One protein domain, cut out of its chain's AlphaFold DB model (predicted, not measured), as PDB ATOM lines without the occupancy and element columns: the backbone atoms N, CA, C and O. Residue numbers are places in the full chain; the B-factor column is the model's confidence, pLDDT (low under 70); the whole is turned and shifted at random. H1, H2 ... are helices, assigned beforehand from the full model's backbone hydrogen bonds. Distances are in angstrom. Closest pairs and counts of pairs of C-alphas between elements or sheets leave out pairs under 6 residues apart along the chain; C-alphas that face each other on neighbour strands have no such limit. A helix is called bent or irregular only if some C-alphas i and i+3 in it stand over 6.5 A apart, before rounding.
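What this domain is: This is residues 2 to 121 and 368 to 405 of the 753 residues of the protein "Hypothetical protein" of Rotaria sp. Silwood2 (UniProt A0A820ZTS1). Five helices, H2, H3, H4, H6 and H7, stand side by side in a bundle of two layers: H3, H4 and H6 make one row, and H2 and H7 make the other. Short H5 packs on H6, short H8 follows at one end of H7, and H1 lies away from the bundle on the chain's long lead-in, with residues 2 to 8 sticking out, as residues 31 to 38 of the link to H2 do. The printed part has 158 residues with eight named helices, H1 to H8 in chain order, and no named strand; it is all helix. It is compact, with a radius of gyration of the C-alphas of 16.5 A, and spans 49 by 39 by 30 A.

Where its parts are: Find C-alpha 2 at (159.422, 162.272, 201.530); from there H1, residues 2 to 13, runs 16.1 A. Next comes H2, residues 39 to 56, from C-alpha 39 at (187.246, 143.473, 181.459) over 25.9 A. H3, residues 66 to 77, covers 15.4 A and is irregular: C-alphas 68 and 71 are 7.1 A apart. H4 is residues 86 to 99, 20.0 A, and H5 residues 107 to 111. After the cut look for H6, residues 368 to 377, 14.2 A; H7, residues 382 to 394, 18.5 A; and H8, residues 398 to 402, ending at C-alpha 402 at (180.706, 146.786, 213.762).

How they stand to each other: The bundle is up and down, each helix running against the one before it. H2 touches H3 with residues 47 to 51 alone, closest at the C-alphas of Arg 47 and Leu 77, 5.3 A; this hairpin has a shallow tilt of 16 degrees. H3 and H4, also a hairpin, only just touch, with 3 pairs of C-alphas within 8 A, the closest Trp 66 and Cys 99, 7.2 A. H4 touches H6, opposite ways at a shallow tilt of 27 degrees, closest at the C-alphas of Ile 90 and Gln 377, 6.2 A. H6 and H7 form a hairpin, closest at Val 376 and Ile 385, C-alphas 6.6 A apart. H7 touches H2 the same way, at Leu 46 and Ala 386, closest C-alphas 6.8 A. H5 touches H6, with C-alphas 109 and 368 closest at 5.0 A. H1 and H8 touch no helix. On the backbone, each O i to N i+4 pair is within hydrogen-bond range in H1, H2, H4, H5, H6, H7 and H8; in H3, 6 of 8 are.

The domain as a whole: The C-alphas farthest apart are those of Leu 3 and Asn 81, 50.5 A. Residues 122 to 367 are not printed, and C-alphas 121 and 368 are 20.8 A apart across the cut. The link from H1 to H2, 25 residues, is long. The mean pLDDT of the printed part is 80.1; look for values under 70 at residues 2 to 14, 19 to 21, 29 to 37, 81, 114 to 121 and 404 to 405.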
ATOM      1  N   LEU A   2     158.247 162.535 200.672       47.19
ATOM      2  CA  LEU A   2     159.422 162.272 201.530       47.19
ATOM      3  C   LEU A   2     159.146 161.391 202.767       47.19
ATOM      4  O   LEU A   2     159.996 160.580 203.126       47.19
ATOM      5  N   LEU A   3     157.962 161.493 203.384       45.94
ATOM      6  CA  LEU A   3     157.560 160.630 204.504       45.94
ATOM      7  C   LEU A   3     157.502 159.148 204.078       45.94
ATOM      8  O   LEU A   3     158.231 158.321 204.614       45.94
ATOM      9  N   ASN A   4     156.773 158.842 202.999       60.03
ATOM     10  CA  ASN A   4     156.693 157.499 202.414       60.03
ATOM     11  C   ASN A   4     158.074 156.953 201.993       60.03
ATOM     12  O   ASN A   4     158.282 155.741 201.998       60.03
ATOM     13  N   GLU A   5     159.025 157.818 201.616       56.03
ATOM     14  CA  GLU A   5     160.413 157.404 201.387       56.03
ATOM     15  C   GLU A   5     161.156 157.066 202.679       56.03
ATOM     16  O   GLU A   5     161.860 156.056 202.708       56.03
ATOM     17  N   ARG A   6     161.000 157.864 203.740       65.25
ATOM     18  CA  ARG A   6     161.576 157.580 205.062       65.25
ATOM     19  C   ARG A   6     161.075 156.236 205.592       65.25
ATOM     20  O   ARG A   6     161.891 155.400 205.974       65.25
ATOM     21  N   ASP A   7     159.773 155.988 205.509       62.69
ATOM     22  CA  ASP A   7     159.158 154.753 206.007       62.69
ATOM     23  C   ASP A   7     159.520 153.545 205.133       62.69
ATOM     24  O   ASP A   7     159.841 152.468 205.643       62.69
ATOM     25  N   ARG A   8     159.600 153.730 203.805       62.50
ATOM     26  CA  ARG A   8     160.147 152.715 202.890       62.50
ATOM     27  C   ARG A   8     161.607 152.394 203.212       62.50
ATOM     28  O   ARG A   8     161.965 151.215 203.216       62.50
ATOM     29  N   ARG A   9     162.446 153.399 203.485       62.75
ATOM     30  CA  ARG A   9     163.851 153.204 203.886       62.75
ATOM     31  C   ARG A   9     163.945 152.505 205.244       62.75
ATOM     32  O   ARG A   9     164.785 151.627 205.373       62.75
ATOM     33  N   ALA A  10     163.073 152.807 206.207       65.50
ATOM     34  CA  ALA A  10     163.034 152.138 207.513       65.50
ATOM     35  C   ALA A  10     162.591 150.663 207.414       65.50
ATOM     36  O   ALA A  10     163.270 149.768 207.924       65.50
ATOM     37  N   HIS A  11     161.498 150.376 206.698       67.06
ATOM     38  CA  HIS A  11     161.020 149.003 206.481       67.06
ATOM     39  C   HIS A  11     162.020 148.151 205.679       67.06
ATOM     40  O   HIS A  11     162.174 146.961 205.960       67.06
ATOM     41  N   LEU A  12     162.724 148.743 204.705       67.88
ATOM     42  CA  LEU A  12     163.798 148.050 203.989       67.88
ATOM     43  C   LEU A  12     165.070 147.907 204.842       67.88
ATOM     44  O   LEU A  12     165.679 146.845 204.780       67.88
ATOM     45  N   ALA A  13     165.426 148.883 205.686       67.19
ATOM     46  CA  ALA A  13     166.571 148.795 206.605       67.19
ATOM     47  C   ALA A  13     166.443 147.638 207.612       67.19
ATOM     48  O   ALA A  13     167.411 146.940 207.896       67.19
ATOM     49  N   ARG A  14     165.220 147.353 208.083       69.31
ATOM     50  CA  ARG A  14     164.931 146.176 208.928       69.31
ATOM     51  C   ARG A  14     165.145 144.830 208.206       69.31
ATOM     52  O   ARG A  14     165.202 143.790 208.860       69.31
ATOM     53  N   LYS A  15     165.218 144.832 206.871       71.31
ATOM     54  CA  LYS A  15     165.325 143.642 206.007       71.31
ATOM     55  C   LYS A  15     166.693 143.493 205.329       71.31
ATOM     56  O   LYS A  15     167.077 142.371 205.011       71.31
ATOM     57  N   PHE A  16     167.392 144.605 205.112       78.44
ATOM     58  CA  PHE A  16     168.688 144.717 204.451       78.44
ATOM     59  C   PHE A  16     169.448 145.919 205.025       78.44
ATOM     60  O   PHE A  16     168.859 146.984 205.203       78.44
ATOM     61  N   SER A  17     170.761 145.821 205.220       76.19
ATOM     62  CA  SER A  17     171.573 146.937 205.721       76.19
ATOM     63  C   SER A  17     171.804 148.003 204.640       76.19
ATOM     64  O   SER A  17     172.809 147.981 203.932       76.19
ATOM     65  N   ILE A  18     170.863 148.944 204.514       71.19
ATOM     66  CA  ILE A  18     170.883 150.006 203.489       71.19
ATOM     67  C   ILE A  18     171.436 151.341 204.019       71.19
ATOM     68  O   ILE A  18     172.065 152.076 203.264       71.19
ATOM     69  N   ASN A  19     171.213 151.658 205.300       63.19
ATOM     70  CA  ASN A  19     171.475 152.988 205.878       63.19
ATOM     71  C   ASN A  19     172.642 153.022 206.889       63.19
ATOM     72  O   ASN A  19     172.817 154.023 207.579       63.19
ATOM     73  N   HIS A  20     173.385 151.924 207.034       62.38
ATOM     74  CA  HIS A  20     174.205 151.641 208.216       62.38
ATOM     75  C   HIS A  20     175.702 151.549 207.887       62.38
ATOM     76  O   HIS A  20     176.076 151.317 206.738       62.38
ATOM     77  N   SER A  21     176.562 151.770 208.888       60.53
ATOM     78  CA  SER A  21     178.021 151.800 208.708       60.53
ATOM     79  C   SER A  21     178.631 150.393 208.871       60.53
ATOM     80  O   SER A  21     178.386 149.748 209.895       60.53
ATOM     81  N   PRO A  22     179.427 149.898 207.901       76.12
ATOM     82  CA  PRO A  22     180.046 150.633 206.805       76.12
ATOM     83  C   PRO A  22     179.140 150.736 205.569       76.12
ATOM     84  O   PRO A  22     178.413 149.805 205.215       76.12
ATOM     85  N   SER A  23     179.237 151.860 204.860       81.75
ATOM     86  CA  SER A  23     178.612 152.023 203.547       81.75
ATOM     87  C   SER A  23     179.344 151.197 202.482       81.75
ATOM     88  O   SER A  23     180.562 151.037 202.515       81.75
ATOM     89  N   PHE A  24     178.597 150.667 201.511       86.88
ATOM     90  CA  PHE A  24     179.178 149.917 200.398       86.88
ATOM     91  C   PHE A  24     179.869 150.852 199.393       86.88
ATOM     92  O   PHE A  24     179.215 151.728 198.820       86.88
ATOM     93  N   ALA A  25     181.144 150.593 199.101       87.81
ATOM     94  CA  ALA A  25     181.922 151.270 198.065       87.81
ATOM     95  C   ALA A  25     182.610 150.263 197.124       87.81
ATOM     96  O   ALA A  25     182.886 149.126 197.503       87.81
ATOM     97  N   TRP A  26     182.891 150.698 195.891       89.69
ATOM     98  CA  TRP A  26     183.743 149.973 194.945       89.69
ATOM     99  C   TRP A  26     185.187 150.454 195.091       89.69
ATOM    100  O   TRP A  26     185.433 151.660 195.086       89.69
ATOM    101  N   TYR A  27     186.136 149.524 195.178       86.19
ATOM    102  CA  TYR A  27     187.556 149.823 195.361       86.19
ATOM    103  C   TYR A  27     188.321 149.567 194.063       86.19
ATOM    104  O   TYR A  27     188.373 148.438 193.579       86.19
ATOM    105  N   SER A  28     188.903 150.628 193.502       76.31
ATOM    106  CA  SER A  28     189.693 150.600 192.267       76.31
ATOM    107  C   SER A  28     191.194 150.661 192.570       76.31
ATOM    108  O   SER A  28     191.583 151.398 193.477       76.31
ATOM    109  N   PRO A  29     192.058 149.951 191.815       65.19
ATOM    110  CA  PRO A  29     193.504 150.133 191.911       65.19
ATOM    111  C   PRO A  29     193.981 151.438 191.249       65.19
ATOM    112  O   PRO A  29     195.068 151.915 191.565       65.19
ATOM    113  N   SER A  30     193.187 152.021 190.343       59.41
ATOM    114  CA  SER A  30     193.459 153.303 189.687       59.41
ATOM    115  C   SER A  30     192.490 154.387 190.168       59.41
ATOM    116  O   SER A  30     191.278 154.181 190.223       59.41
ATOM    117  N   LEU A  31     193.029 155.570 190.478       49.66
ATOM    118  CA  LEU A  31     192.253 156.731 190.937       49.66
ATOM    119  C   LEU A  31     191.474 157.421 189.795       49.66
ATOM    120  O   LEU A  31     190.559 158.200 190.044       49.66
ATOM    121  N   SER A  32     191.824 157.133 188.535       46.62
ATOM    122  CA  SER A  32     191.184 157.734 187.362       46.62
ATOM    123  C   SER A  32     189.888 157.020 186.968       46.62
ATOM    124  O   SER A  32     189.901 155.979 186.303       46.62
ATOM    125  N   LEU A  33     188.764 157.656 187.309       51.75
ATOM    126  CA  LEU A  33     187.428 157.351 186.781       51.75
ATOM    127  C   LEU A  33     187.306 157.604 185.262       51.75
ATOM    128  O   LEU A  33     186.332 157.175 184.651       51.75
ATOM    129  N   THR A  34     188.287 158.267 184.642       47.97
ATOM    130  CA  THR A  34     188.372 158.535 183.199       47.97
ATOM    131  C   THR A  34     189.379 157.596 182.525       47.97
ATOM    132  O   THR A  34     190.346 158.020 181.895       47.97
ATOM    133  N   SER A  35     189.164 156.284 182.663       49.78
ATOM    134  CA  SER A  35     189.952 155.259 181.967       49.78
ATOM    135  C   SER A  35     189.078 154.097 181.476       49.78
ATOM    136  O   SER A  35     188.033 153.798 182.051       49.78
ATOM    137  N   ASN A  36     189.474 153.477 180.358       56.50
ATOM    138  CA  ASN A  36     188.620 152.574 179.575       56.50
ATOM    139  C   ASN A  36     188.054 151.388 180.385       56.50
ATOM    140  O   ASN A  36     188.773 150.742 181.153       56.50
ATOM    141  N   TYR A  37     186.784 151.044 180.131       65.75
ATOM    142  CA  TYR A  37     186.049 149.920 180.738       65.75
ATOM    143  C   TYR A  37     186.537 148.539 180.244       65.75
ATOM    144  O   TYR A  37     185.786 147.748 179.677       65.75
ATOM    145  N   SER A  38     187.816 148.230 180.463       76.88
ATOM    146  CA  SER A  38     188.386 146.911 180.188       76.88
ATOM    147  C   SER A  38     187.842 145.855 181.156       76.88
ATOM    148  O   SER A  38     187.730 146.092 182.362       76.88
ATOM    149  N   LEU A  39     187.596 144.643 180.645       77.69
ATOM    150  CA  LEU A  39     187.246 143.473 181.459       77.69
ATOM    151  C   LEU A  39     188.311 143.164 182.525       77.69
ATOM    152  O   LEU A  39     187.964 142.669 183.598       77.69
ATOM    153  N   LYS A  40     189.588 143.500 182.272       80.00
ATOM    154  CA  LYS A  40     190.652 143.393 183.281       80.00
ATOM    155  C   LYS A  40     190.401 144.360 184.442       80.00
ATOM    156  O   LYS A  40     190.316 143.915 185.579       80.00
ATOM    157  N   ASN A  41     190.183 145.643 184.152       81.75
ATOM    158  CA  ASN A  41     189.936 146.676 185.164       81.75
ATOM    159  C   ASN A  41     188.706 146.330 186.022       81.75
ATOM    160  O   ASN A  41     188.761 146.414 187.247       81.75
ATOM    161  N   LEU A  42     187.619 145.863 185.393       84.25
ATOM    162  CA  LEU A  42     186.419 145.406 186.101       84.25
ATOM    163  C   LEU A  42     186.695 144.177 186.985       84.25
ATOM    164  O   LEU A  42     186.240 144.134 188.128       84.25
ATOM    165  N   SER A  43     187.457 143.199 186.489       86.38
ATOM    166  CA  SER A  43     187.900 142.047 187.283       86.38
ATOM    167  C   SER A  43     188.720 142.489 188.499       86.38
ATOM    168  O   SER A  43     188.475 142.029 189.611       86.38
ATOM    169  N   ASP A  44     189.643 143.432 188.319       87.00
ATOM    170  CA  ASP A  44     190.565 143.867 189.367       87.00
ATOM    171  C   ASP A  44     189.857 144.722 190.443       87.00
ATOM    172  O   ASP A  44     190.081 144.500 191.637       87.00
ATOM    173  N   ILE A  45     188.896 145.576 190.057       89.19
ATOM    174  CA  ILE A  45     187.963 146.257 190.981       89.19
ATOM    175  C   ILE A  45     187.180 145.239 191.824       89.19
ATOM    176  O   ILE A  45     187.038 145.401 193.042       89.19
ATOM    177  N   LEU A  46     186.677 144.168 191.197       91.31
ATOM    178  CA  LEU A  46     185.929 143.120 191.898       91.31
ATOM    179  C   LEU A  46     186.822 142.356 192.882       91.31
ATOM    180  O   LEU A  46     186.411 142.168 194.025       91.31
ATOM    181  N   ARG A  47     188.047 141.977 192.486       91.62
ATOM    182  CA  ARG A  47     189.030 141.312 193.366       91.62
ATOM    183  C   ARG A  47     189.325 142.151 194.616       91.62
ATOM    184  O   ARG A  47     189.231 141.630 195.727       91.62
ATOM    185  N   ILE A  48     189.638 143.440 194.449       90.94
ATOM    186  CA  ILE A  48     189.994 144.339 195.566       90.94
ATOM    187  C   ILE A  48     188.785 144.598 196.465       90.94
ATOM    188  O   ILE A  48     188.901 144.483 197.684       90.94
ATOM    189  N   THR A  49     187.613 144.878 195.888       93.12
ATOM    190  CA  THR A  49     186.384 145.111 196.668       93.12
ATOM    191  C   THR A  49     186.003 143.886 197.504       93.12
ATOM    192  O   THR A  49     185.575 144.030 198.647       93.12
ATOM    193  N   LEU A  50     186.204 142.674 196.978       93.69
ATOM    194  CA  LEU A  50     185.916 141.423 197.686       93.69
ATOM    195  C   LEU A  50     186.915 141.181 198.841       93.69
ATOM    196  O   LEU A  50     186.509 140.748 199.917       93.69
ATOM    197  N   VAL A  51     188.193 141.552 198.688       93.44
ATOM    198  CA  VAL A  51     189.164 141.541 199.804       93.44
ATOM    199  C   VAL A  51     188.867 142.636 200.839       93.44
ATOM    200  O   VAL A  51     188.974 142.382 202.036       93.44
ATOM    201  N   TYR A  52     188.431 143.831 200.430       92.19
ATOM    202  CA  TYR A  52     187.988 144.864 201.378       92.19
ATOM    203  C   TYR A  52     186.763 144.404 202.190       92.19
ATOM    204  O   TYR A  52     186.727 144.568 203.407       92.19
ATOM    205  N   PHE A  53     185.801 143.754 201.537       93.31
ATOM    206  CA  PHE A  53     184.627 143.145 202.171       93.31
ATOM    207  C   PHE A  53     185.007 142.015 203.150       93.31
ATOM    208  O   PHE A  53     184.400 141.868 204.208       93.31
ATOM    209  N   GLU A  54     186.067 141.257 202.874       92.38
ATOM    210  CA  GLU A  54     186.627 140.310 203.846       92.38
ATOM    211  C   GLU A  54     187.289 141.013 205.044       92.38
ATOM    212  O   GLU A  54     187.171 140.547 206.180       92.38
ATOM    213  N   ASN A  55     187.926 142.168 204.821       91.31
ATOM    214  CA  ASN A  55     188.527 142.970 205.885       91.31
ATOM    215  C   ASN A  55     187.493 143.610 206.831       91.31
ATOM    216  O   ASN A  55     187.813 143.779 208.008       91.31
ATOM    217  N   THR A  56     186.282 143.952 206.369       90.94
ATOM    218  CA  THR A  56     185.253 144.593 207.218       90.94
ATOM    219  C   THR A  56     184.493 143.629 208.130       90.94
ATOM    220  O   THR A  56     183.908 144.075 209.118       90.94
ATOM    221  N   ILE A  57     184.499 142.319 207.857       90.69
ATOM    222  CA  ILE A  57     183.833 141.316 208.706       90.69
ATOM    223  C   ILE A  57     184.761 140.910 209.871       90.69
ATOM    224  O   ILE A  57     185.855 140.389 209.632       90.69
ATOM    225  N   PRO A  58     184.349 141.067 211.148       89.50
ATOM    226  CA  PRO A  58     185.194 140.684 212.276       89.50
ATOM    227  C   PRO A  58     185.420 139.167 212.340       89.50
ATOM    228  O   PRO A  58     184.482 138.378 212.235       89.50
ATOM    229  N   LEU A  59     186.661 138.749 212.617       88.25
ATOM    230  CA  LEU A  59     187.072 137.337 212.654       88.25
ATOM    231  C   LEU A  59     186.181 136.396 213.510       88.25
ATOM    232  O   LEU A  59     186.012 135.249 213.094       88.25
ATOM    233  N   PRO A  60     185.567 136.811 214.645       88.12
ATOM    234  CA  PRO A  60     184.571 136.002 215.364       88.12
ATOM    235  C   PRO A  60     183.392 135.494 214.521       88.12
ATOM    236  O   PRO A  60     182.816 134.458 214.860       88.12
ATOM    237  N   PHE A  61     183.044 136.182 213.431       91.00
ATOM    238  CA  PHE A  61     181.933 135.844 212.531       91.00
ATOM    239  C   PHE A  61     182.355 135.025 211.304       91.00
ATOM    240  O   PHE A  61     181.506 134.577 210.537       91.00
ATOM    241  N   MET A  62     183.654 134.760 211.160       91.56
ATOM    242  CA  MET A  62     184.188 133.849 210.152       91.56
ATOM    243  C   MET A  62     184.289 132.412 210.676       91.56
ATOM    244  O   MET A  62     184.341 132.150 211.883       91.56
ATOM    245  N   HIS A  63     184.363 131.472 209.739       90.00
ATOM    246  CA  HIS A  63     184.628 130.056 209.965       90.00
ATOM    247  C   HIS A  63     185.877 129.819 210.839       90.00
ATOM    248  O   HIS A  63     186.888 130.506 210.687       90.00
ATOM    249  N   SER A  64     185.860 128.811 211.719       85.44
ATOM    250  CA  SER A  64     186.931 128.584 212.711       85.44
ATOM    251  C   SER A  64     188.334 128.436 212.105       85.44
ATOM    252  O   SER A  64     189.320 128.869 212.701       85.44
ATOM    253  N   HIS A  65     188.436 127.868 210.902       85.94
ATOM    254  CA  HIS A  65     189.711 127.698 210.199       85.94
ATOM    255  C   HIS A  65     190.134 128.921 209.366       85.94
ATOM    256  O   HIS A  65     191.260 128.954 208.867       85.94
ATOM    257  N   TRP A  66     189.283 129.946 209.234       89.69
ATOM    258  CA  TRP A  66     189.483 131.069 208.312       89.69
ATOM    259  C   TRP A  66     190.808 131.810 208.521       89.69
ATOM    260  O   TRP A  66     191.495 132.099 207.545       89.69
ATOM    261  N   LYS A  67     191.249 132.009 209.774       86.75
ATOM    262  CA  LYS A  67     192.540 132.660 210.085       86.75
ATOM    263  C   LYS A  67     193.743 132.001 209.383       86.75
ATOM    264  O   LYS A  67     194.708 132.695 209.085       86.75
ATOM    265  N   ARG A  68     193.695 130.690 209.104       86.00
ATOM    266  CA  ARG A  68     194.758 129.967 208.375       86.00
ATOM    267  C   ARG A  68     194.660 130.136 206.854       86.00
ATOM    268  O   ARG A  68     195.684 130.155 206.182       86.00
ATOM    269  N   TYR A  69     193.448 130.265 206.310       84.81
ATOM    270  CA  TYR A  69     193.208 130.303 204.862       84.81
ATOM    271  C   TYR A  69     193.068 131.714 204.275       84.81
ATOM    272  O   TYR A  69     193.309 131.868 203.080       84.81
ATOM    273  N   ARG A  70     192.756 132.739 205.086       89.56
ATOM    274  CA  ARG A  70     192.588 134.147 204.667       89.56
ATOM    275  C   ARG A  70     193.730 134.635 203.773       89.56
ATOM    276  O   ARG A  70     193.465 135.169 202.705       89.56
ATOM    277  N   TYR A  71     194.988 134.370 204.143       88.88
ATOM    278  CA  TYR A  71     196.153 134.729 203.321       88.88
ATOM    279  C   TYR A  71     196.169 134.012 201.959       88.88
ATOM    280  O   TYR A  71     196.380 134.648 200.932       88.88
ATOM    281  N   ILE A  72     195.910 132.699 201.928       87.75
ATOM    282  CA  ILE A  72     195.917 131.894 200.694       87.75
ATOM    283  C   ILE A  72     194.794 132.347 199.748       87.75
ATOM    284  O   ILE A  72     195.010 132.486 198.544       87.75
ATOM    285  N   TRP A  73     193.606 132.598 200.296       89.75
ATOM    286  CA  TRP A  73     192.432 133.071 199.566       89.75
ATOM    287  C   TRP A  73     192.631 134.507 199.045       89.75
ATOM    288  O   TRP A  73     192.435 134.754 197.856       89.75
ATOM    289  N   ALA A  74     193.141 135.423 199.876       89.75
ATOM    290  CA  ALA A  74     193.441 136.795 199.465       89.75
ATOM    291  C   ALA A  74     194.562 136.840 198.414       89.75
ATOM    292  O   ALA A  74     194.449 137.575 197.437       89.75
ATOM    293  N   LYS A  75     195.598 135.995 198.533       88.31
ATOM    294  CA  LYS A  75     196.658 135.851 197.519       88.31
ATOM    295  C   LYS A  75     196.123 135.345 196.172       88.31
ATOM    296  O   LYS A  75     196.641 135.747 195.137       88.31
ATOM    297  N   GLN A  76     195.078 134.510 196.160       86.00
ATOM    298  CA  GLN A  76     194.413 134.086 194.917       86.00
ATOM    299  C   GLN A  76     193.567 135.199 194.275       86.00
ATOM    300  O   GLN A  76     193.380 135.174 193.061       86.00
ATOM    301  N   LEU A  77     193.086 136.175 195.052       87.12
ATOM    302  CA  LEU A  77     192.396 137.359 194.528       87.12
ATOM    303  C   LEU A  77     193.377 138.458 194.096       87.12
ATOM    304  O   LEU A  77     193.208 139.017 193.023       87.12
ATOM    305  N   LEU A  78     194.421 138.749 194.872       86.50
ATOM    306  CA  LEU A  78     195.347 139.866 194.623       86.50
ATOM    307  C   LEU A  78     196.502 139.538 193.655       86.50
ATOM    308  O   LEU A  78     197.400 140.356 193.472       86.50
ATOM    309  N   ASN A  79     196.507 138.367 193.008       83.25
ATOM    310  CA  ASN A  79     197.497 138.050 191.974       83.25
ATOM    311  C   ASN A  79     197.138 138.712 190.627       83.25
ATOM    312  O   ASN A  79     196.679 138.049 189.694       83.25
ATOM    313  N   PHE A  80     197.337 140.029 190.520       74.06
ATOM    314  CA  PHE A  80     197.035 140.820 189.313       74.06
ATOM    315  C   PHE A  80     197.899 140.458 188.091       74.06
ATOM    316  O   PHE A  80     197.523 140.768 186.957       74.06
ATOM    317  N   ASN A  81     199.014 139.752 188.308       68.50
ATOM    318  CA  ASN A  81     199.866 139.213 187.246       68.50
ATOM    319  C   ASN A  81     199.194 138.044 186.501       68.50
ATOM    320  O   ASN A  81     199.629 137.686 185.411       68.50
ATOM    321  N   GLN A  82     198.132 137.453 187.063       72.19
ATOM    322  CA  GLN A  82     197.356 136.387 186.432       72.19
ATOM    323  C   GLN A  82     195.918 136.836 186.136       72.19
ATOM    324  O   GLN A  82     195.232 137.471 186.950       72.19
ATOM    325  N   TYR A  83     195.434 136.465 184.950       72.12
ATOM    326  CA  TYR A  83     194.024 136.589 184.599       72.12
ATOM    327  C   TYR A  83     193.207 135.582 185.415       72.12
ATOM    328  O   TYR A  83     193.413 134.372 185.306       72.12
ATOM    329  N   ILE A  84     192.272 136.071 186.235       77.94
ATOM    330  CA  ILE A  84     191.340 135.197 186.948       77.94
ATOM    331  C   ILE A  84     190.159 134.881 186.027       77.94
ATOM    332  O   ILE A  84     189.504 135.782 185.503       77.94
ATOM    333  N   SER A  85     189.873 133.594 185.820       82.06
ATOM    334  CA  SER A  85     188.672 133.194 185.089       82.06
ATOM    335  C   SER A  85     187.418 133.547 185.893       82.06
ATOM    336  O   SER A  85     187.418 133.506 187.129       82.06
ATOM    337  N   LEU A  86     186.323 133.854 185.192       81.44
ATOM    338  CA  LEU A  86     185.032 134.168 185.809       81.44
ATOM    339  C   LEU A  86     184.607 133.064 186.798       81.44
ATOM    340  O   LEU A  86     184.266 133.348 187.942       81.44
ATOM    341  N   SER A  87     184.747 131.799 186.391       81.81
ATOM    342  CA  SER A  87     184.462 130.607 187.199       81.81
ATOM    343  C   SER A  87     185.295 130.532 188.486       81.81
ATOM    344  O   SER A  87     184.792 130.100 189.524       81.81
ATOM    345  N   LYS A  88     186.558 130.983 188.457       83.88
ATOM    346  CA  LYS A  88     187.429 131.017 189.641       83.88
ATOM    347  C   LYS A  88     187.034 132.142 190.603       83.88
ATOM    348  O   LYS A  88     187.049 131.918 191.812       83.88
ATOM    349  N   LEU A  89     186.625 133.306 190.091       85.50
ATOM    350  CA  LEU A  89     186.072 134.395 190.908       85.50
ATOM    351  C   LEU A  89     184.731 133.991 191.552       85.50
ATOM    352  O   LEU A  89     184.545 134.195 192.749       85.50
ATOM    353  N   ILE A  90     183.841 133.345 190.787       86.94
ATOM    354  CA  ILE A  90     182.583 132.748 191.270       86.94
ATOM    355  C   ILE A  90     182.851 131.758 192.406       86.94
ATOM    356  O   ILE A  90     182.243 131.868 193.471       86.94
ATOM    357  N   TYR A  91     183.796 130.832 192.219       87.81
ATOM    358  CA  TYR A  91     184.178 129.879 193.261       87.81
ATOM    359  C   TYR A  91     184.667 130.584 194.539       87.81
ATOM    360  O   TYR A  91     184.240 130.222 195.634       87.81
ATOM    361  N   LEU A  92     185.535 131.596 194.420       89.12
ATOM    362  CA  LEU A  92     186.085 132.315 195.578       89.12
ATOM    363  C   LEU A  92     185.026 133.150 196.318       89.12
ATOM    364  O   LEU A  92     185.086 133.221 197.546       89.12
ATOM    365  N   LEU A  93     184.049 133.719 195.601       91.94
ATOM    366  CA  LEU A  93     182.894 134.418 196.177       91.94
ATOM    367  C   LEU A  93     181.950 133.454 196.912       91.94
ATOM    368  O   LEU A  93     181.534 133.742 198.034       91.94
ATOM    369  N   LEU A  94     181.644 132.297 196.321       90.44
ATOM    370  CA  LEU A  94     180.835 131.270 196.986       90.44
ATOM    371  C   LEU A  94     181.565 130.673 198.200       90.44
ATOM    372  O   LEU A  94     180.938 130.427 199.223       90.44
ATOM    373  N   GLN A  95     182.886 130.474 198.124       88.75
ATOM    374  CA  GLN A  95     183.683 129.970 199.249       88.75
ATOM    375  C   GLN A  95     183.780 130.992 200.392       88.75
ATOM    376  O   GLN A  95     183.817 130.613 201.560       88.75
ATOM    377  N   PHE A  96     183.811 132.284 200.068       92.81
ATOM    378  CA  PHE A  96     183.713 133.361 201.050       92.81
ATOM    379  C   PHE A  96     182.345 133.348 201.745       92.81
ATOM    380  O   PHE A  96     182.282 133.346 202.972       92.81
ATOM    381  N   GLU A  97     181.257 133.217 200.982       91.50
ATOM    382  CA  GLU A  97     179.895 133.127 201.518       91.50
ATOM    383  C   GLU A  97     179.683 131.897 202.426       91.50
ATOM    384  O   GLU A  97     179.098 132.025 203.506       91.50
ATOM    385  N   THR A  98     180.233 130.726 202.075       87.69
ATOM    386  CA  THR A  98     180.181 129.540 202.952       87.69
ATOM    387  C   THR A  98     181.064 129.658 204.196       87.69
ATOM    388  O   THR A  98     180.875 128.891 205.142       87.69
ATOM    389  N   CYS A  99     182.005 130.608 204.234       90.12
ATOM    390  CA  CYS A  99     182.860 130.871 205.393       90.12
ATOM    391  C   CYS A  99     182.318 131.953 206.344       90.12
ATOM    392  O   CYS A  99     182.844 132.078 207.453       90.12
ATOM    393  N   ILE A 100     181.273 132.696 205.967       91.62
ATOM    394  CA  ILE A 100     180.586 133.652 206.847       91.62
ATOM    395  C   ILE A 100     179.504 132.915 207.651       91.62
ATOM    396  O   ILE A 100     178.619 132.257 207.089       91.62
ATOM    397  N   LYS A 101     179.546 133.044 208.983       88.81
ATOM    398  CA  LYS A 101     178.561 132.432 209.892       88.81
ATOM    399  C   LYS A 101     177.154 132.957 209.630       88.81
ATOM    400  O   LYS A 101     176.964 134.143 209.357       88.81
ATOM    401  N   SER A 102     176.155 132.093 209.787       84.94
ATOM    402  CA  SER A 102     174.753 132.394 209.475       84.94
ATOM    403  C   SER A 102     174.175 133.551 210.299       84.94
ATOM    404  O   SER A 102     173.352 134.300 209.782       84.94
ATOM    405  N   VAL A 103     174.670 133.754 211.525       86.69
ATOM    406  CA  VAL A 103     174.297 134.861 212.437       86.69
ATOM    407  C   VAL A 103     174.568 136.249 211.844       86.69
ATOM    408  O   VAL A 103     173.894 137.219 212.183       86.69
ATOM    409  N   SER A 104     175.555 136.348 210.950       89.31
ATOM    410  CA  SER A 104     175.980 137.605 210.317       89.31
ATOM    411  C   SER A 104     174.939 138.158 209.342       89.31
ATOM    412  O   SER A 104     174.970 139.344 209.018       89.31
ATOM    413  N   TYR A 105     174.031 137.310 208.854       89.75
ATOM    414  CA  TYR A 105     173.012 137.666 207.871       89.75
ATOM    415  C   TYR A 105     171.688 138.042 208.530       89.75
ATOM    416  O   TYR A 105     171.386 137.604 209.640       89.75
ATOM    417  N   PHE A 106     170.855 138.810 207.825       86.94
ATOM    418  CA  PHE A 106     169.432 138.905 208.151       86.94
ATOM    419  C   PHE A 106     168.749 137.552 207.922       86.94
ATOM    420  O   PHE A 106     169.033 136.875 206.934       86.94
ATOM    421  N   ASP A 107     167.783 137.189 208.770       82.31
ATOM    422  CA  ASP A 107     167.064 135.903 208.660       82.31
ATOM    423  C   ASP A 107     166.297 135.787 207.327       82.31
ATOM    424  O   ASP A 107     166.059 134.693 206.827       82.31
ATOM    425  N   LEU A 108     165.985 136.925 206.692       82.88
ATOM    426  CA  LEU A 108     165.464 137.004 205.325       82.88
ATOM    427  C   LEU A 108     166.375 136.310 204.297       82.88
ATOM    428  O   LEU A 108     165.869 135.719 203.347       82.88
ATOM    429  N   PHE A 109     167.697 136.336 204.485       85.31
ATOM    430  CA  PHE A 109     168.639 135.663 203.592       85.31
ATOM    431  C   PHE A 109     168.547 134.136 203.720       85.31
ATOM    432  O   PHE A 109     168.622 133.433 202.715       85.31
ATOM    433  N   THR A 110     168.356 133.587 204.922       78.19
ATOM    434  CA  THR A 110     168.371 132.127 205.122       78.19
ATOM    435  C   THR A 110     166.990 131.474 205.112       78.19
ATOM    436  O   THR A 110     166.879 130.339 204.644       78.19
ATOM    437  N   ASP A 111     165.963 132.171 205.608       74.31
ATOM    438  CA  ASP A 111     164.694 131.575 206.056       74.31
ATOM    439  C   ASP A 111     163.466 132.120 205.305       74.31
ATOM    440  O   ASP A 111     162.357 131.626 205.505       74.31
ATOM    441  N   GLN A 112     163.644 133.096 204.406       78.81
ATOM    442  CA  GLN A 112     162.611 133.506 203.449       78.81
ATOM    443  C   GLN A 112     162.878 132.943 202.050       78.81
ATOM    444  O   GLN A 112     164.013 132.654 201.665       78.81
ATOM    445  N   VAL A 113     161.796 132.761 201.296       77.06
ATOM    446  CA  VAL A 113     161.804 132.250 199.920       77.06
ATOM    447  C   VAL A 113     162.388 133.294 198.967       77.06
ATOM    448  O   VAL A 113     162.111 134.485 199.103       77.06
ATOM    449  N   GLY A 114     163.157 132.851 197.969       66.44
ATOM    450  CA  GLY A 114     163.687 133.730 196.925       66.44
ATOM    451  C   GLY A 114     162.589 134.486 196.160       66.44
ATOM    452  O   GLY A 114     161.773 133.879 195.467       66.44
ATOM    453  N   TYR A 115     162.589 135.819 196.249       64.38
ATOM    454  CA  TYR A 115     161.675 136.684 195.495       64.38
ATOM    455  C   TYR A 115     161.972 136.627 193.987       64.38
ATOM    456  O   TYR A 115     163.043 137.039 193.547       64.38
ATOM    457  N   LEU A 116     161.011 136.153 193.185       51.88
ATOM    458  CA  LEU A 116     161.158 136.029 191.723       51.88
ATOM    459  C   LEU A 116     160.850 137.326 190.955       51.88
ATOM    460  O   LEU A 116     161.369 137.529 189.860       51.88
ATOM    461  N   LYS A 117     160.001 138.199 191.508       47.44
ATOM    462  CA  LYS A 117     159.587 139.473 190.904       47.44
ATOM    463  C   LYS A 117     159.287 140.481 192.010       47.44
ATOM    464  O   LYS A 117     158.530 140.173 192.925       47.44
ATOM    465  N   PHE A 118     159.833 141.690 191.908       48.84
ATOM    466  CA  PHE A 118     159.415 142.809 192.750       48.84
ATOM    467  C   PHE A 118     158.221 143.510 192.090       48.84
ATOM    468  O   PHE A 118     158.374 144.124 191.033       48.84
ATOM    469  N   ARG A 119     157.034 143.422 192.699       47.09
ATOM    470  CA  ARG A 119     155.885 144.277 192.362       47.09
ATOM    471  C   ARG A 119     155.953 145.551 193.212       47.09
ATOM    472  O   ARG A 119     156.379 145.513 194.366       47.09
ATOM    473  N   ARG A 120     155.544 146.690 192.647       52.25
ATOM    474  CA  ARG A 120     155.184 147.875 193.434       52.25
ATOM    475  C   ARG A 120     153.717 147.723 193.814       52.25
ATOM    476  O   ARG A 120     152.877 147.738 192.927       52.25
ATOM    477  N   GLU A 121     153.449 147.592 195.104       61.84
ATOM    478  CA  GLU A 121     152.098 147.562 195.668       61.84
ATOM    479  C   GLU A 121     151.860 148.846 196.466       61.84
ATOM    480  O   GLU A 121     152.729 149.312 197.217       61.84
ATOM    481  N   VAL A 368     166.311 132.483 199.886       87.44
ATOM    482  CA  VAL A 368     167.083 133.578 199.277       87.44
ATOM    483  C   VAL A 368     168.563 133.192 199.128       87.44
ATOM    484  O   VAL A 368     169.115 133.372 198.045       87.44
ATOM    485  N   ARG A 369     169.180 132.579 200.149       89.50
ATOM    486  CA  ARG A 369     170.568 132.085 200.127       89.50
ATOM    487  C   ARG A 369     170.796 131.061 199.015       89.50
ATOM    488  O   ARG A 369     171.677 131.250 198.184       89.50
ATOM    489  N   THR A 370     169.983 130.006 198.940       88.50
ATOM    490  CA  THR A 370     170.133 128.967 197.903       88.50
ATOM    491  C   THR A 370     169.887 129.515 196.497       88.50
ATOM    492  O   THR A 370     170.621 129.168 195.570       88.50
ATOM    493  N   ALA A 371     168.918 130.420 196.335       89.25
ATOM    494  CA  ALA A 371     168.669 131.103 195.069       89.25
ATOM    495  C   ALA A 371     169.835 132.027 194.665       89.25
ATOM    496  O   ALA A 371     170.223 132.035 193.497       89.25
ATOM    497  N   TRP A 372     170.425 132.761 195.617       91.75
ATOM    498  CA  TRP A 372     171.602 133.610 195.402       91.75
ATOM    499  C   TRP A 372     172.825 132.774 195.010       91.75
ATOM    500  O   TRP A 372     173.432 133.062 193.981       91.75
ATOM    501  N   CYS A 373     173.137 131.690 195.732       90.38
ATOM    502  CA  CYS A 373     174.267 130.812 195.398       90.38
ATOM    503  C   CYS A 373     174.131 130.225 193.984       90.38
ATOM    504  O   CYS A 373     175.094 130.226 193.216       90.38
ATOM    505  N   TYR A 374     172.925 129.779 193.615       89.62
ATOM    506  CA  TYR A 374     172.640 129.283 192.269       89.62
ATOM    507  C   TYR A 374     172.841 130.376 191.207       89.62
ATOM    508  O   TYR A 374     173.555 130.155 190.231       89.62
ATOM    509  N   LYS A 375     172.289 131.581 191.416       89.12
ATOM    510  CA  LYS A 375     172.430 132.711 190.480       89.12
ATOM    511  C   LYS A 375     173.874 133.204 190.336       89.12
ATOM    512  O   LYS A 375     174.284 133.541 189.221       89.12
ATOM    513  N   VAL A 376     174.656 133.188 191.416       90.19
ATOM    514  CA  VAL A 376     176.103 133.453 191.392       90.19
ATOM    515  C   VAL A 376     176.828 132.402 190.561       90.19
ATOM    516  O   VAL A 376     177.629 132.775 189.708       90.19
ATOM    517  N   GLN A 377     176.523 131.111 190.731       87.06
ATOM    518  CA  GLN A 377     177.168 130.074 189.921       87.06
ATOM    519  C   GLN A 377     176.783 130.157 188.436       87.06
ATOM    520  O   GLN A 377     177.647 130.001 187.578       87.06
ATOM    521  N   THR A 378     175.520 130.442 188.113       84.31
ATOM    522  CA  THR A 378     175.059 130.600 186.720       84.31
ATOM    523  C   THR A 378     175.390 131.972 186.109       84.31
ATOM    524  O   THR A 378     174.882 132.300 185.039       84.31
ATOM    525  N   SER A 379     176.176 132.823 186.780       85.88
ATOM    526  CA  SER A 379     176.500 134.162 186.273       85.88
ATOM    527  C   SER A 379     177.543 134.108 185.156       85.88
ATOM    528  O   SER A 379     178.686 133.730 185.381       85.88
ATOM    529  N   THR A 380     177.174 134.571 183.963       86.25
ATOM    530  CA  THR A 380     178.043 134.621 182.770       86.25
ATOM    531  C   THR A 380     178.812 135.939 182.605       86.25
ATOM    532  O   THR A 380     179.554 136.101 181.642       86.25
ATOM    533  N   SER A 381     178.650 136.898 183.524       86.94
ATOM    534  CA  SER A 381     179.200 138.254 183.395       86.94
ATOM    535  C   SER A 381     179.711 138.820 184.720       86.94
ATOM    536  O   SER A 381     179.055 138.698 185.758       86.94
ATOM    537  N   PHE A 382     180.847 139.524 184.670       86.69
ATOM    538  CA  PHE A 382     181.413 140.258 185.806       86.69
ATOM    539  C   PHE A 382     180.444 141.309 186.378       86.69
ATOM    540  O   PHE A 382     180.398 141.486 187.592       86.69
ATOM    541  N   PHE A 383     179.602 141.940 185.550       87.56
ATOM    542  CA  PHE A 383     178.563 142.870 186.024       87.56
ATOM    543  C   PHE A 383     177.484 142.164 186.863       87.56
ATOM    544  O   PHE A 383     176.988 142.728 187.840       87.56
ATOM    545  N   SER A 384     177.162 140.905 186.539       89.69
ATOM    546  CA  SER A 384     176.278 140.081 187.373       89.69
ATOM    547  C   SER A 384     176.938 139.781 188.720       89.69
ATOM    548  O   SER A 384     176.312 139.955 189.764       89.69
ATOM    549  N   ILE A 385     178.222 139.402 188.732       91.44
ATOM    550  CA  ILE A 385     178.977 139.178 189.978       91.44
ATOM    551  C   ILE A 385     179.024 140.459 190.824       91.44
ATOM    552  O   ILE A 385     178.789 140.395 192.029       91.44
ATOM    553  N   ALA A 386     179.235 141.624 190.205       91.88
ATOM    554  CA  ALA A 386     179.202 142.920 190.883       91.88
ATOM    555  C   ALA A 386     177.865 143.154 191.612       91.88
ATOM    556  O   ALA A 386     177.840 143.515 192.793       91.88
ATOM    557  N   HIS A 387     176.740 142.877 190.945       91.62
ATOM    558  CA  HIS A 387     175.424 142.954 191.577       91.62
ATOM    559  C   HIS A 387     175.291 141.968 192.750       91.62
ATOM    560  O   HIS A 387     174.822 142.354 193.820       91.62
ATOM    561  N   HIS A 388     175.747 140.720 192.594       92.31
ATOM    562  CA  HIS A 388     175.664 139.708 193.652       92.31
ATOM    563  C   HIS A 388     176.555 140.011 194.870       92.31
ATOM    564  O   HIS A 388     176.128 139.732 195.990       92.31
ATOM    565  N   ILE A 389     177.731 140.624 194.689       94.44
ATOM    566  CA  ILE A 389     178.584 141.108 195.793       94.44
ATOM    567  C   ILE A 389     177.849 142.192 196.590       94.44
ATOM    568  O   ILE A 389     177.743 142.092 197.814       94.44
ATOM    569  N   LYS A 390     177.271 143.190 195.907       90.81
ATOM    570  CA  LYS A 390     176.488 144.253 196.563       90.81
ATOM    571  C   LYS A 390     175.213 143.710 197.227       90.81
ATOM    572  O   LYS A 390     174.824 144.182 198.292       90.81
ATOM    573  N   TYR A 391     174.587 142.689 196.640       90.94
ATOM    574  CA  TYR A 391     173.465 141.971 197.250       90.94
ATOM    575  C   TYR A 391     173.882 141.288 198.562       90.94
ATOM    576  O   TYR A 391     173.203 141.448 199.575       90.94
ATOM    577  N   LEU A 392     175.016 140.575 198.561       92.25
ATOM    578  CA  LEU A 392     175.535 139.882 199.743       92.25
ATOM    579  C   LEU A 392     175.891 140.865 200.867       92.25
ATOM    580  O   LEU A 392     175.534 140.614 202.015       92.25
ATOM    581  N   TRP A 393     176.508 142.006 200.533       92.00
ATOM    582  CA  TRP A 393     176.770 143.092 201.487       92.00
ATOM    583  C   TRP A 393     175.487 143.587 202.161       92.00
ATOM    584  O   TRP A 393     175.432 143.708 203.381       92.00
ATOM    585  N   ASN A 394     174.432 143.836 201.381       88.81
ATOM    586  CA  ASN A 394     173.154 144.321 201.907       88.81
ATOM    587  C   ASN A 394     172.420 143.268 202.761       88.81
ATOM    588  O   ASN A 394     171.581 143.630 203.584       88.81
ATOM    589  N   CYS A 395     172.717 141.976 202.590       89.38
ATOM    590  CA  CYS A 395     172.139 140.891 203.391       89.38
ATOM    591  C   CYS A 395     172.814 140.700 204.760       89.38
ATOM    592  O   CYS A 395     172.347 139.872 205.544       89.38
ATOM    593  N   ILE A 396     173.883 141.442 205.062       90.62
ATOM    594  CA  ILE A 396     174.650 141.351 206.312       90.62
ATOM    595  C   ILE A 396     174.186 142.414 207.322       90.62
ATOM    596  O   ILE A 396     173.895 143.555 206.965       90.62
ATOM    597  N   ARG A 397     174.107 142.028 208.601       87.88
ATOM    598  CA  ARG A 397     173.667 142.847 209.746       87.88
ATOM    599  C   ARG A 397     174.801 143.741 210.266       87.88
ATOM    600  O   ARG A 397     175.297 143.524 211.369       87.88
ATOM    601  N   TRP A 398     175.248 144.708 209.462       87.50
ATOM    602  CA  TRP A 398     176.482 145.457 209.738       87.50
ATOM    603  C   TRP A 398     176.546 146.121 211.117       87.50
ATOM    604  O   TRP A 398     177.574 145.961 211.768       87.50
ATOM    605  N   ASP A 399     175.477 146.753 211.617       82.06
ATOM    606  CA  ASP A 399     175.462 147.391 212.949       82.06
ATOM    607  C   ASP A 399     175.890 146.428 214.062       82.06
ATOM    608  O   ASP A 399     176.849 146.665 214.796       82.06
ATOM    609  N   LEU A 400     175.230 145.268 214.120       79.94
ATOM    610  CA  LEU A 400     175.473 144.243 215.132       79.94
ATOM    611  C   LEU A 400     176.838 143.556 214.955       79.94
ATOM    612  O   LEU A 400     177.270 142.811 215.834       79.94
ATOM    613  N   LEU A 401     177.555 143.818 213.859       83.94
ATOM    614  CA  LEU A 401     178.919 143.343 213.619       83.94
ATOM    615  C   LEU A 401     179.969 144.414 213.950       83.94
ATOM    616  O   LEU A 401     180.981 144.073 214.563       83.94
ATOM    617  N   THR A 402     179.734 145.684 213.605       77.06
ATOM    618  CA  THR A 402     180.706 146.786 213.762       77.06
ATOM    619  C   THR A 402     180.603 147.543 215.084       77.06
ATOM    620  O   THR A 402     181.580 148.175 215.491       77.06
ATOM    621  N   GLU A 403     179.473 147.453 215.791       77.12
ATOM    622  CA  GLU A 403     179.287 148.054 217.116       77.12
ATOM    623  C   GLU A 403     180.395 147.626 218.098       77.12
ATOM    624  O   GLU A 403     180.652 146.431 218.297       77.12
ATOM    625  N   LYS A 404     181.057 148.615 218.712       68.75
ATOM    626  CA  LYS A 404     182.129 148.398 219.690       68.75
ATOM    627  C   LYS A 404     181.541 147.962 221.027       68.75
ATOM    628  O   LYS A 404     180.633 148.603 221.543       68.75
ATOM    629  N   LEU A 405     182.142 146.940 221.637       63.25
ATOM    630  CA  LEU A 405     181.714 146.439 222.946       63.25
ATOM    631  C   LEU A 405     181.884 147.458 224.087       63.25
ATOM    632  O   LEU A 405     181.242 147.303 225.108       63.25
TER     633      LEU A 405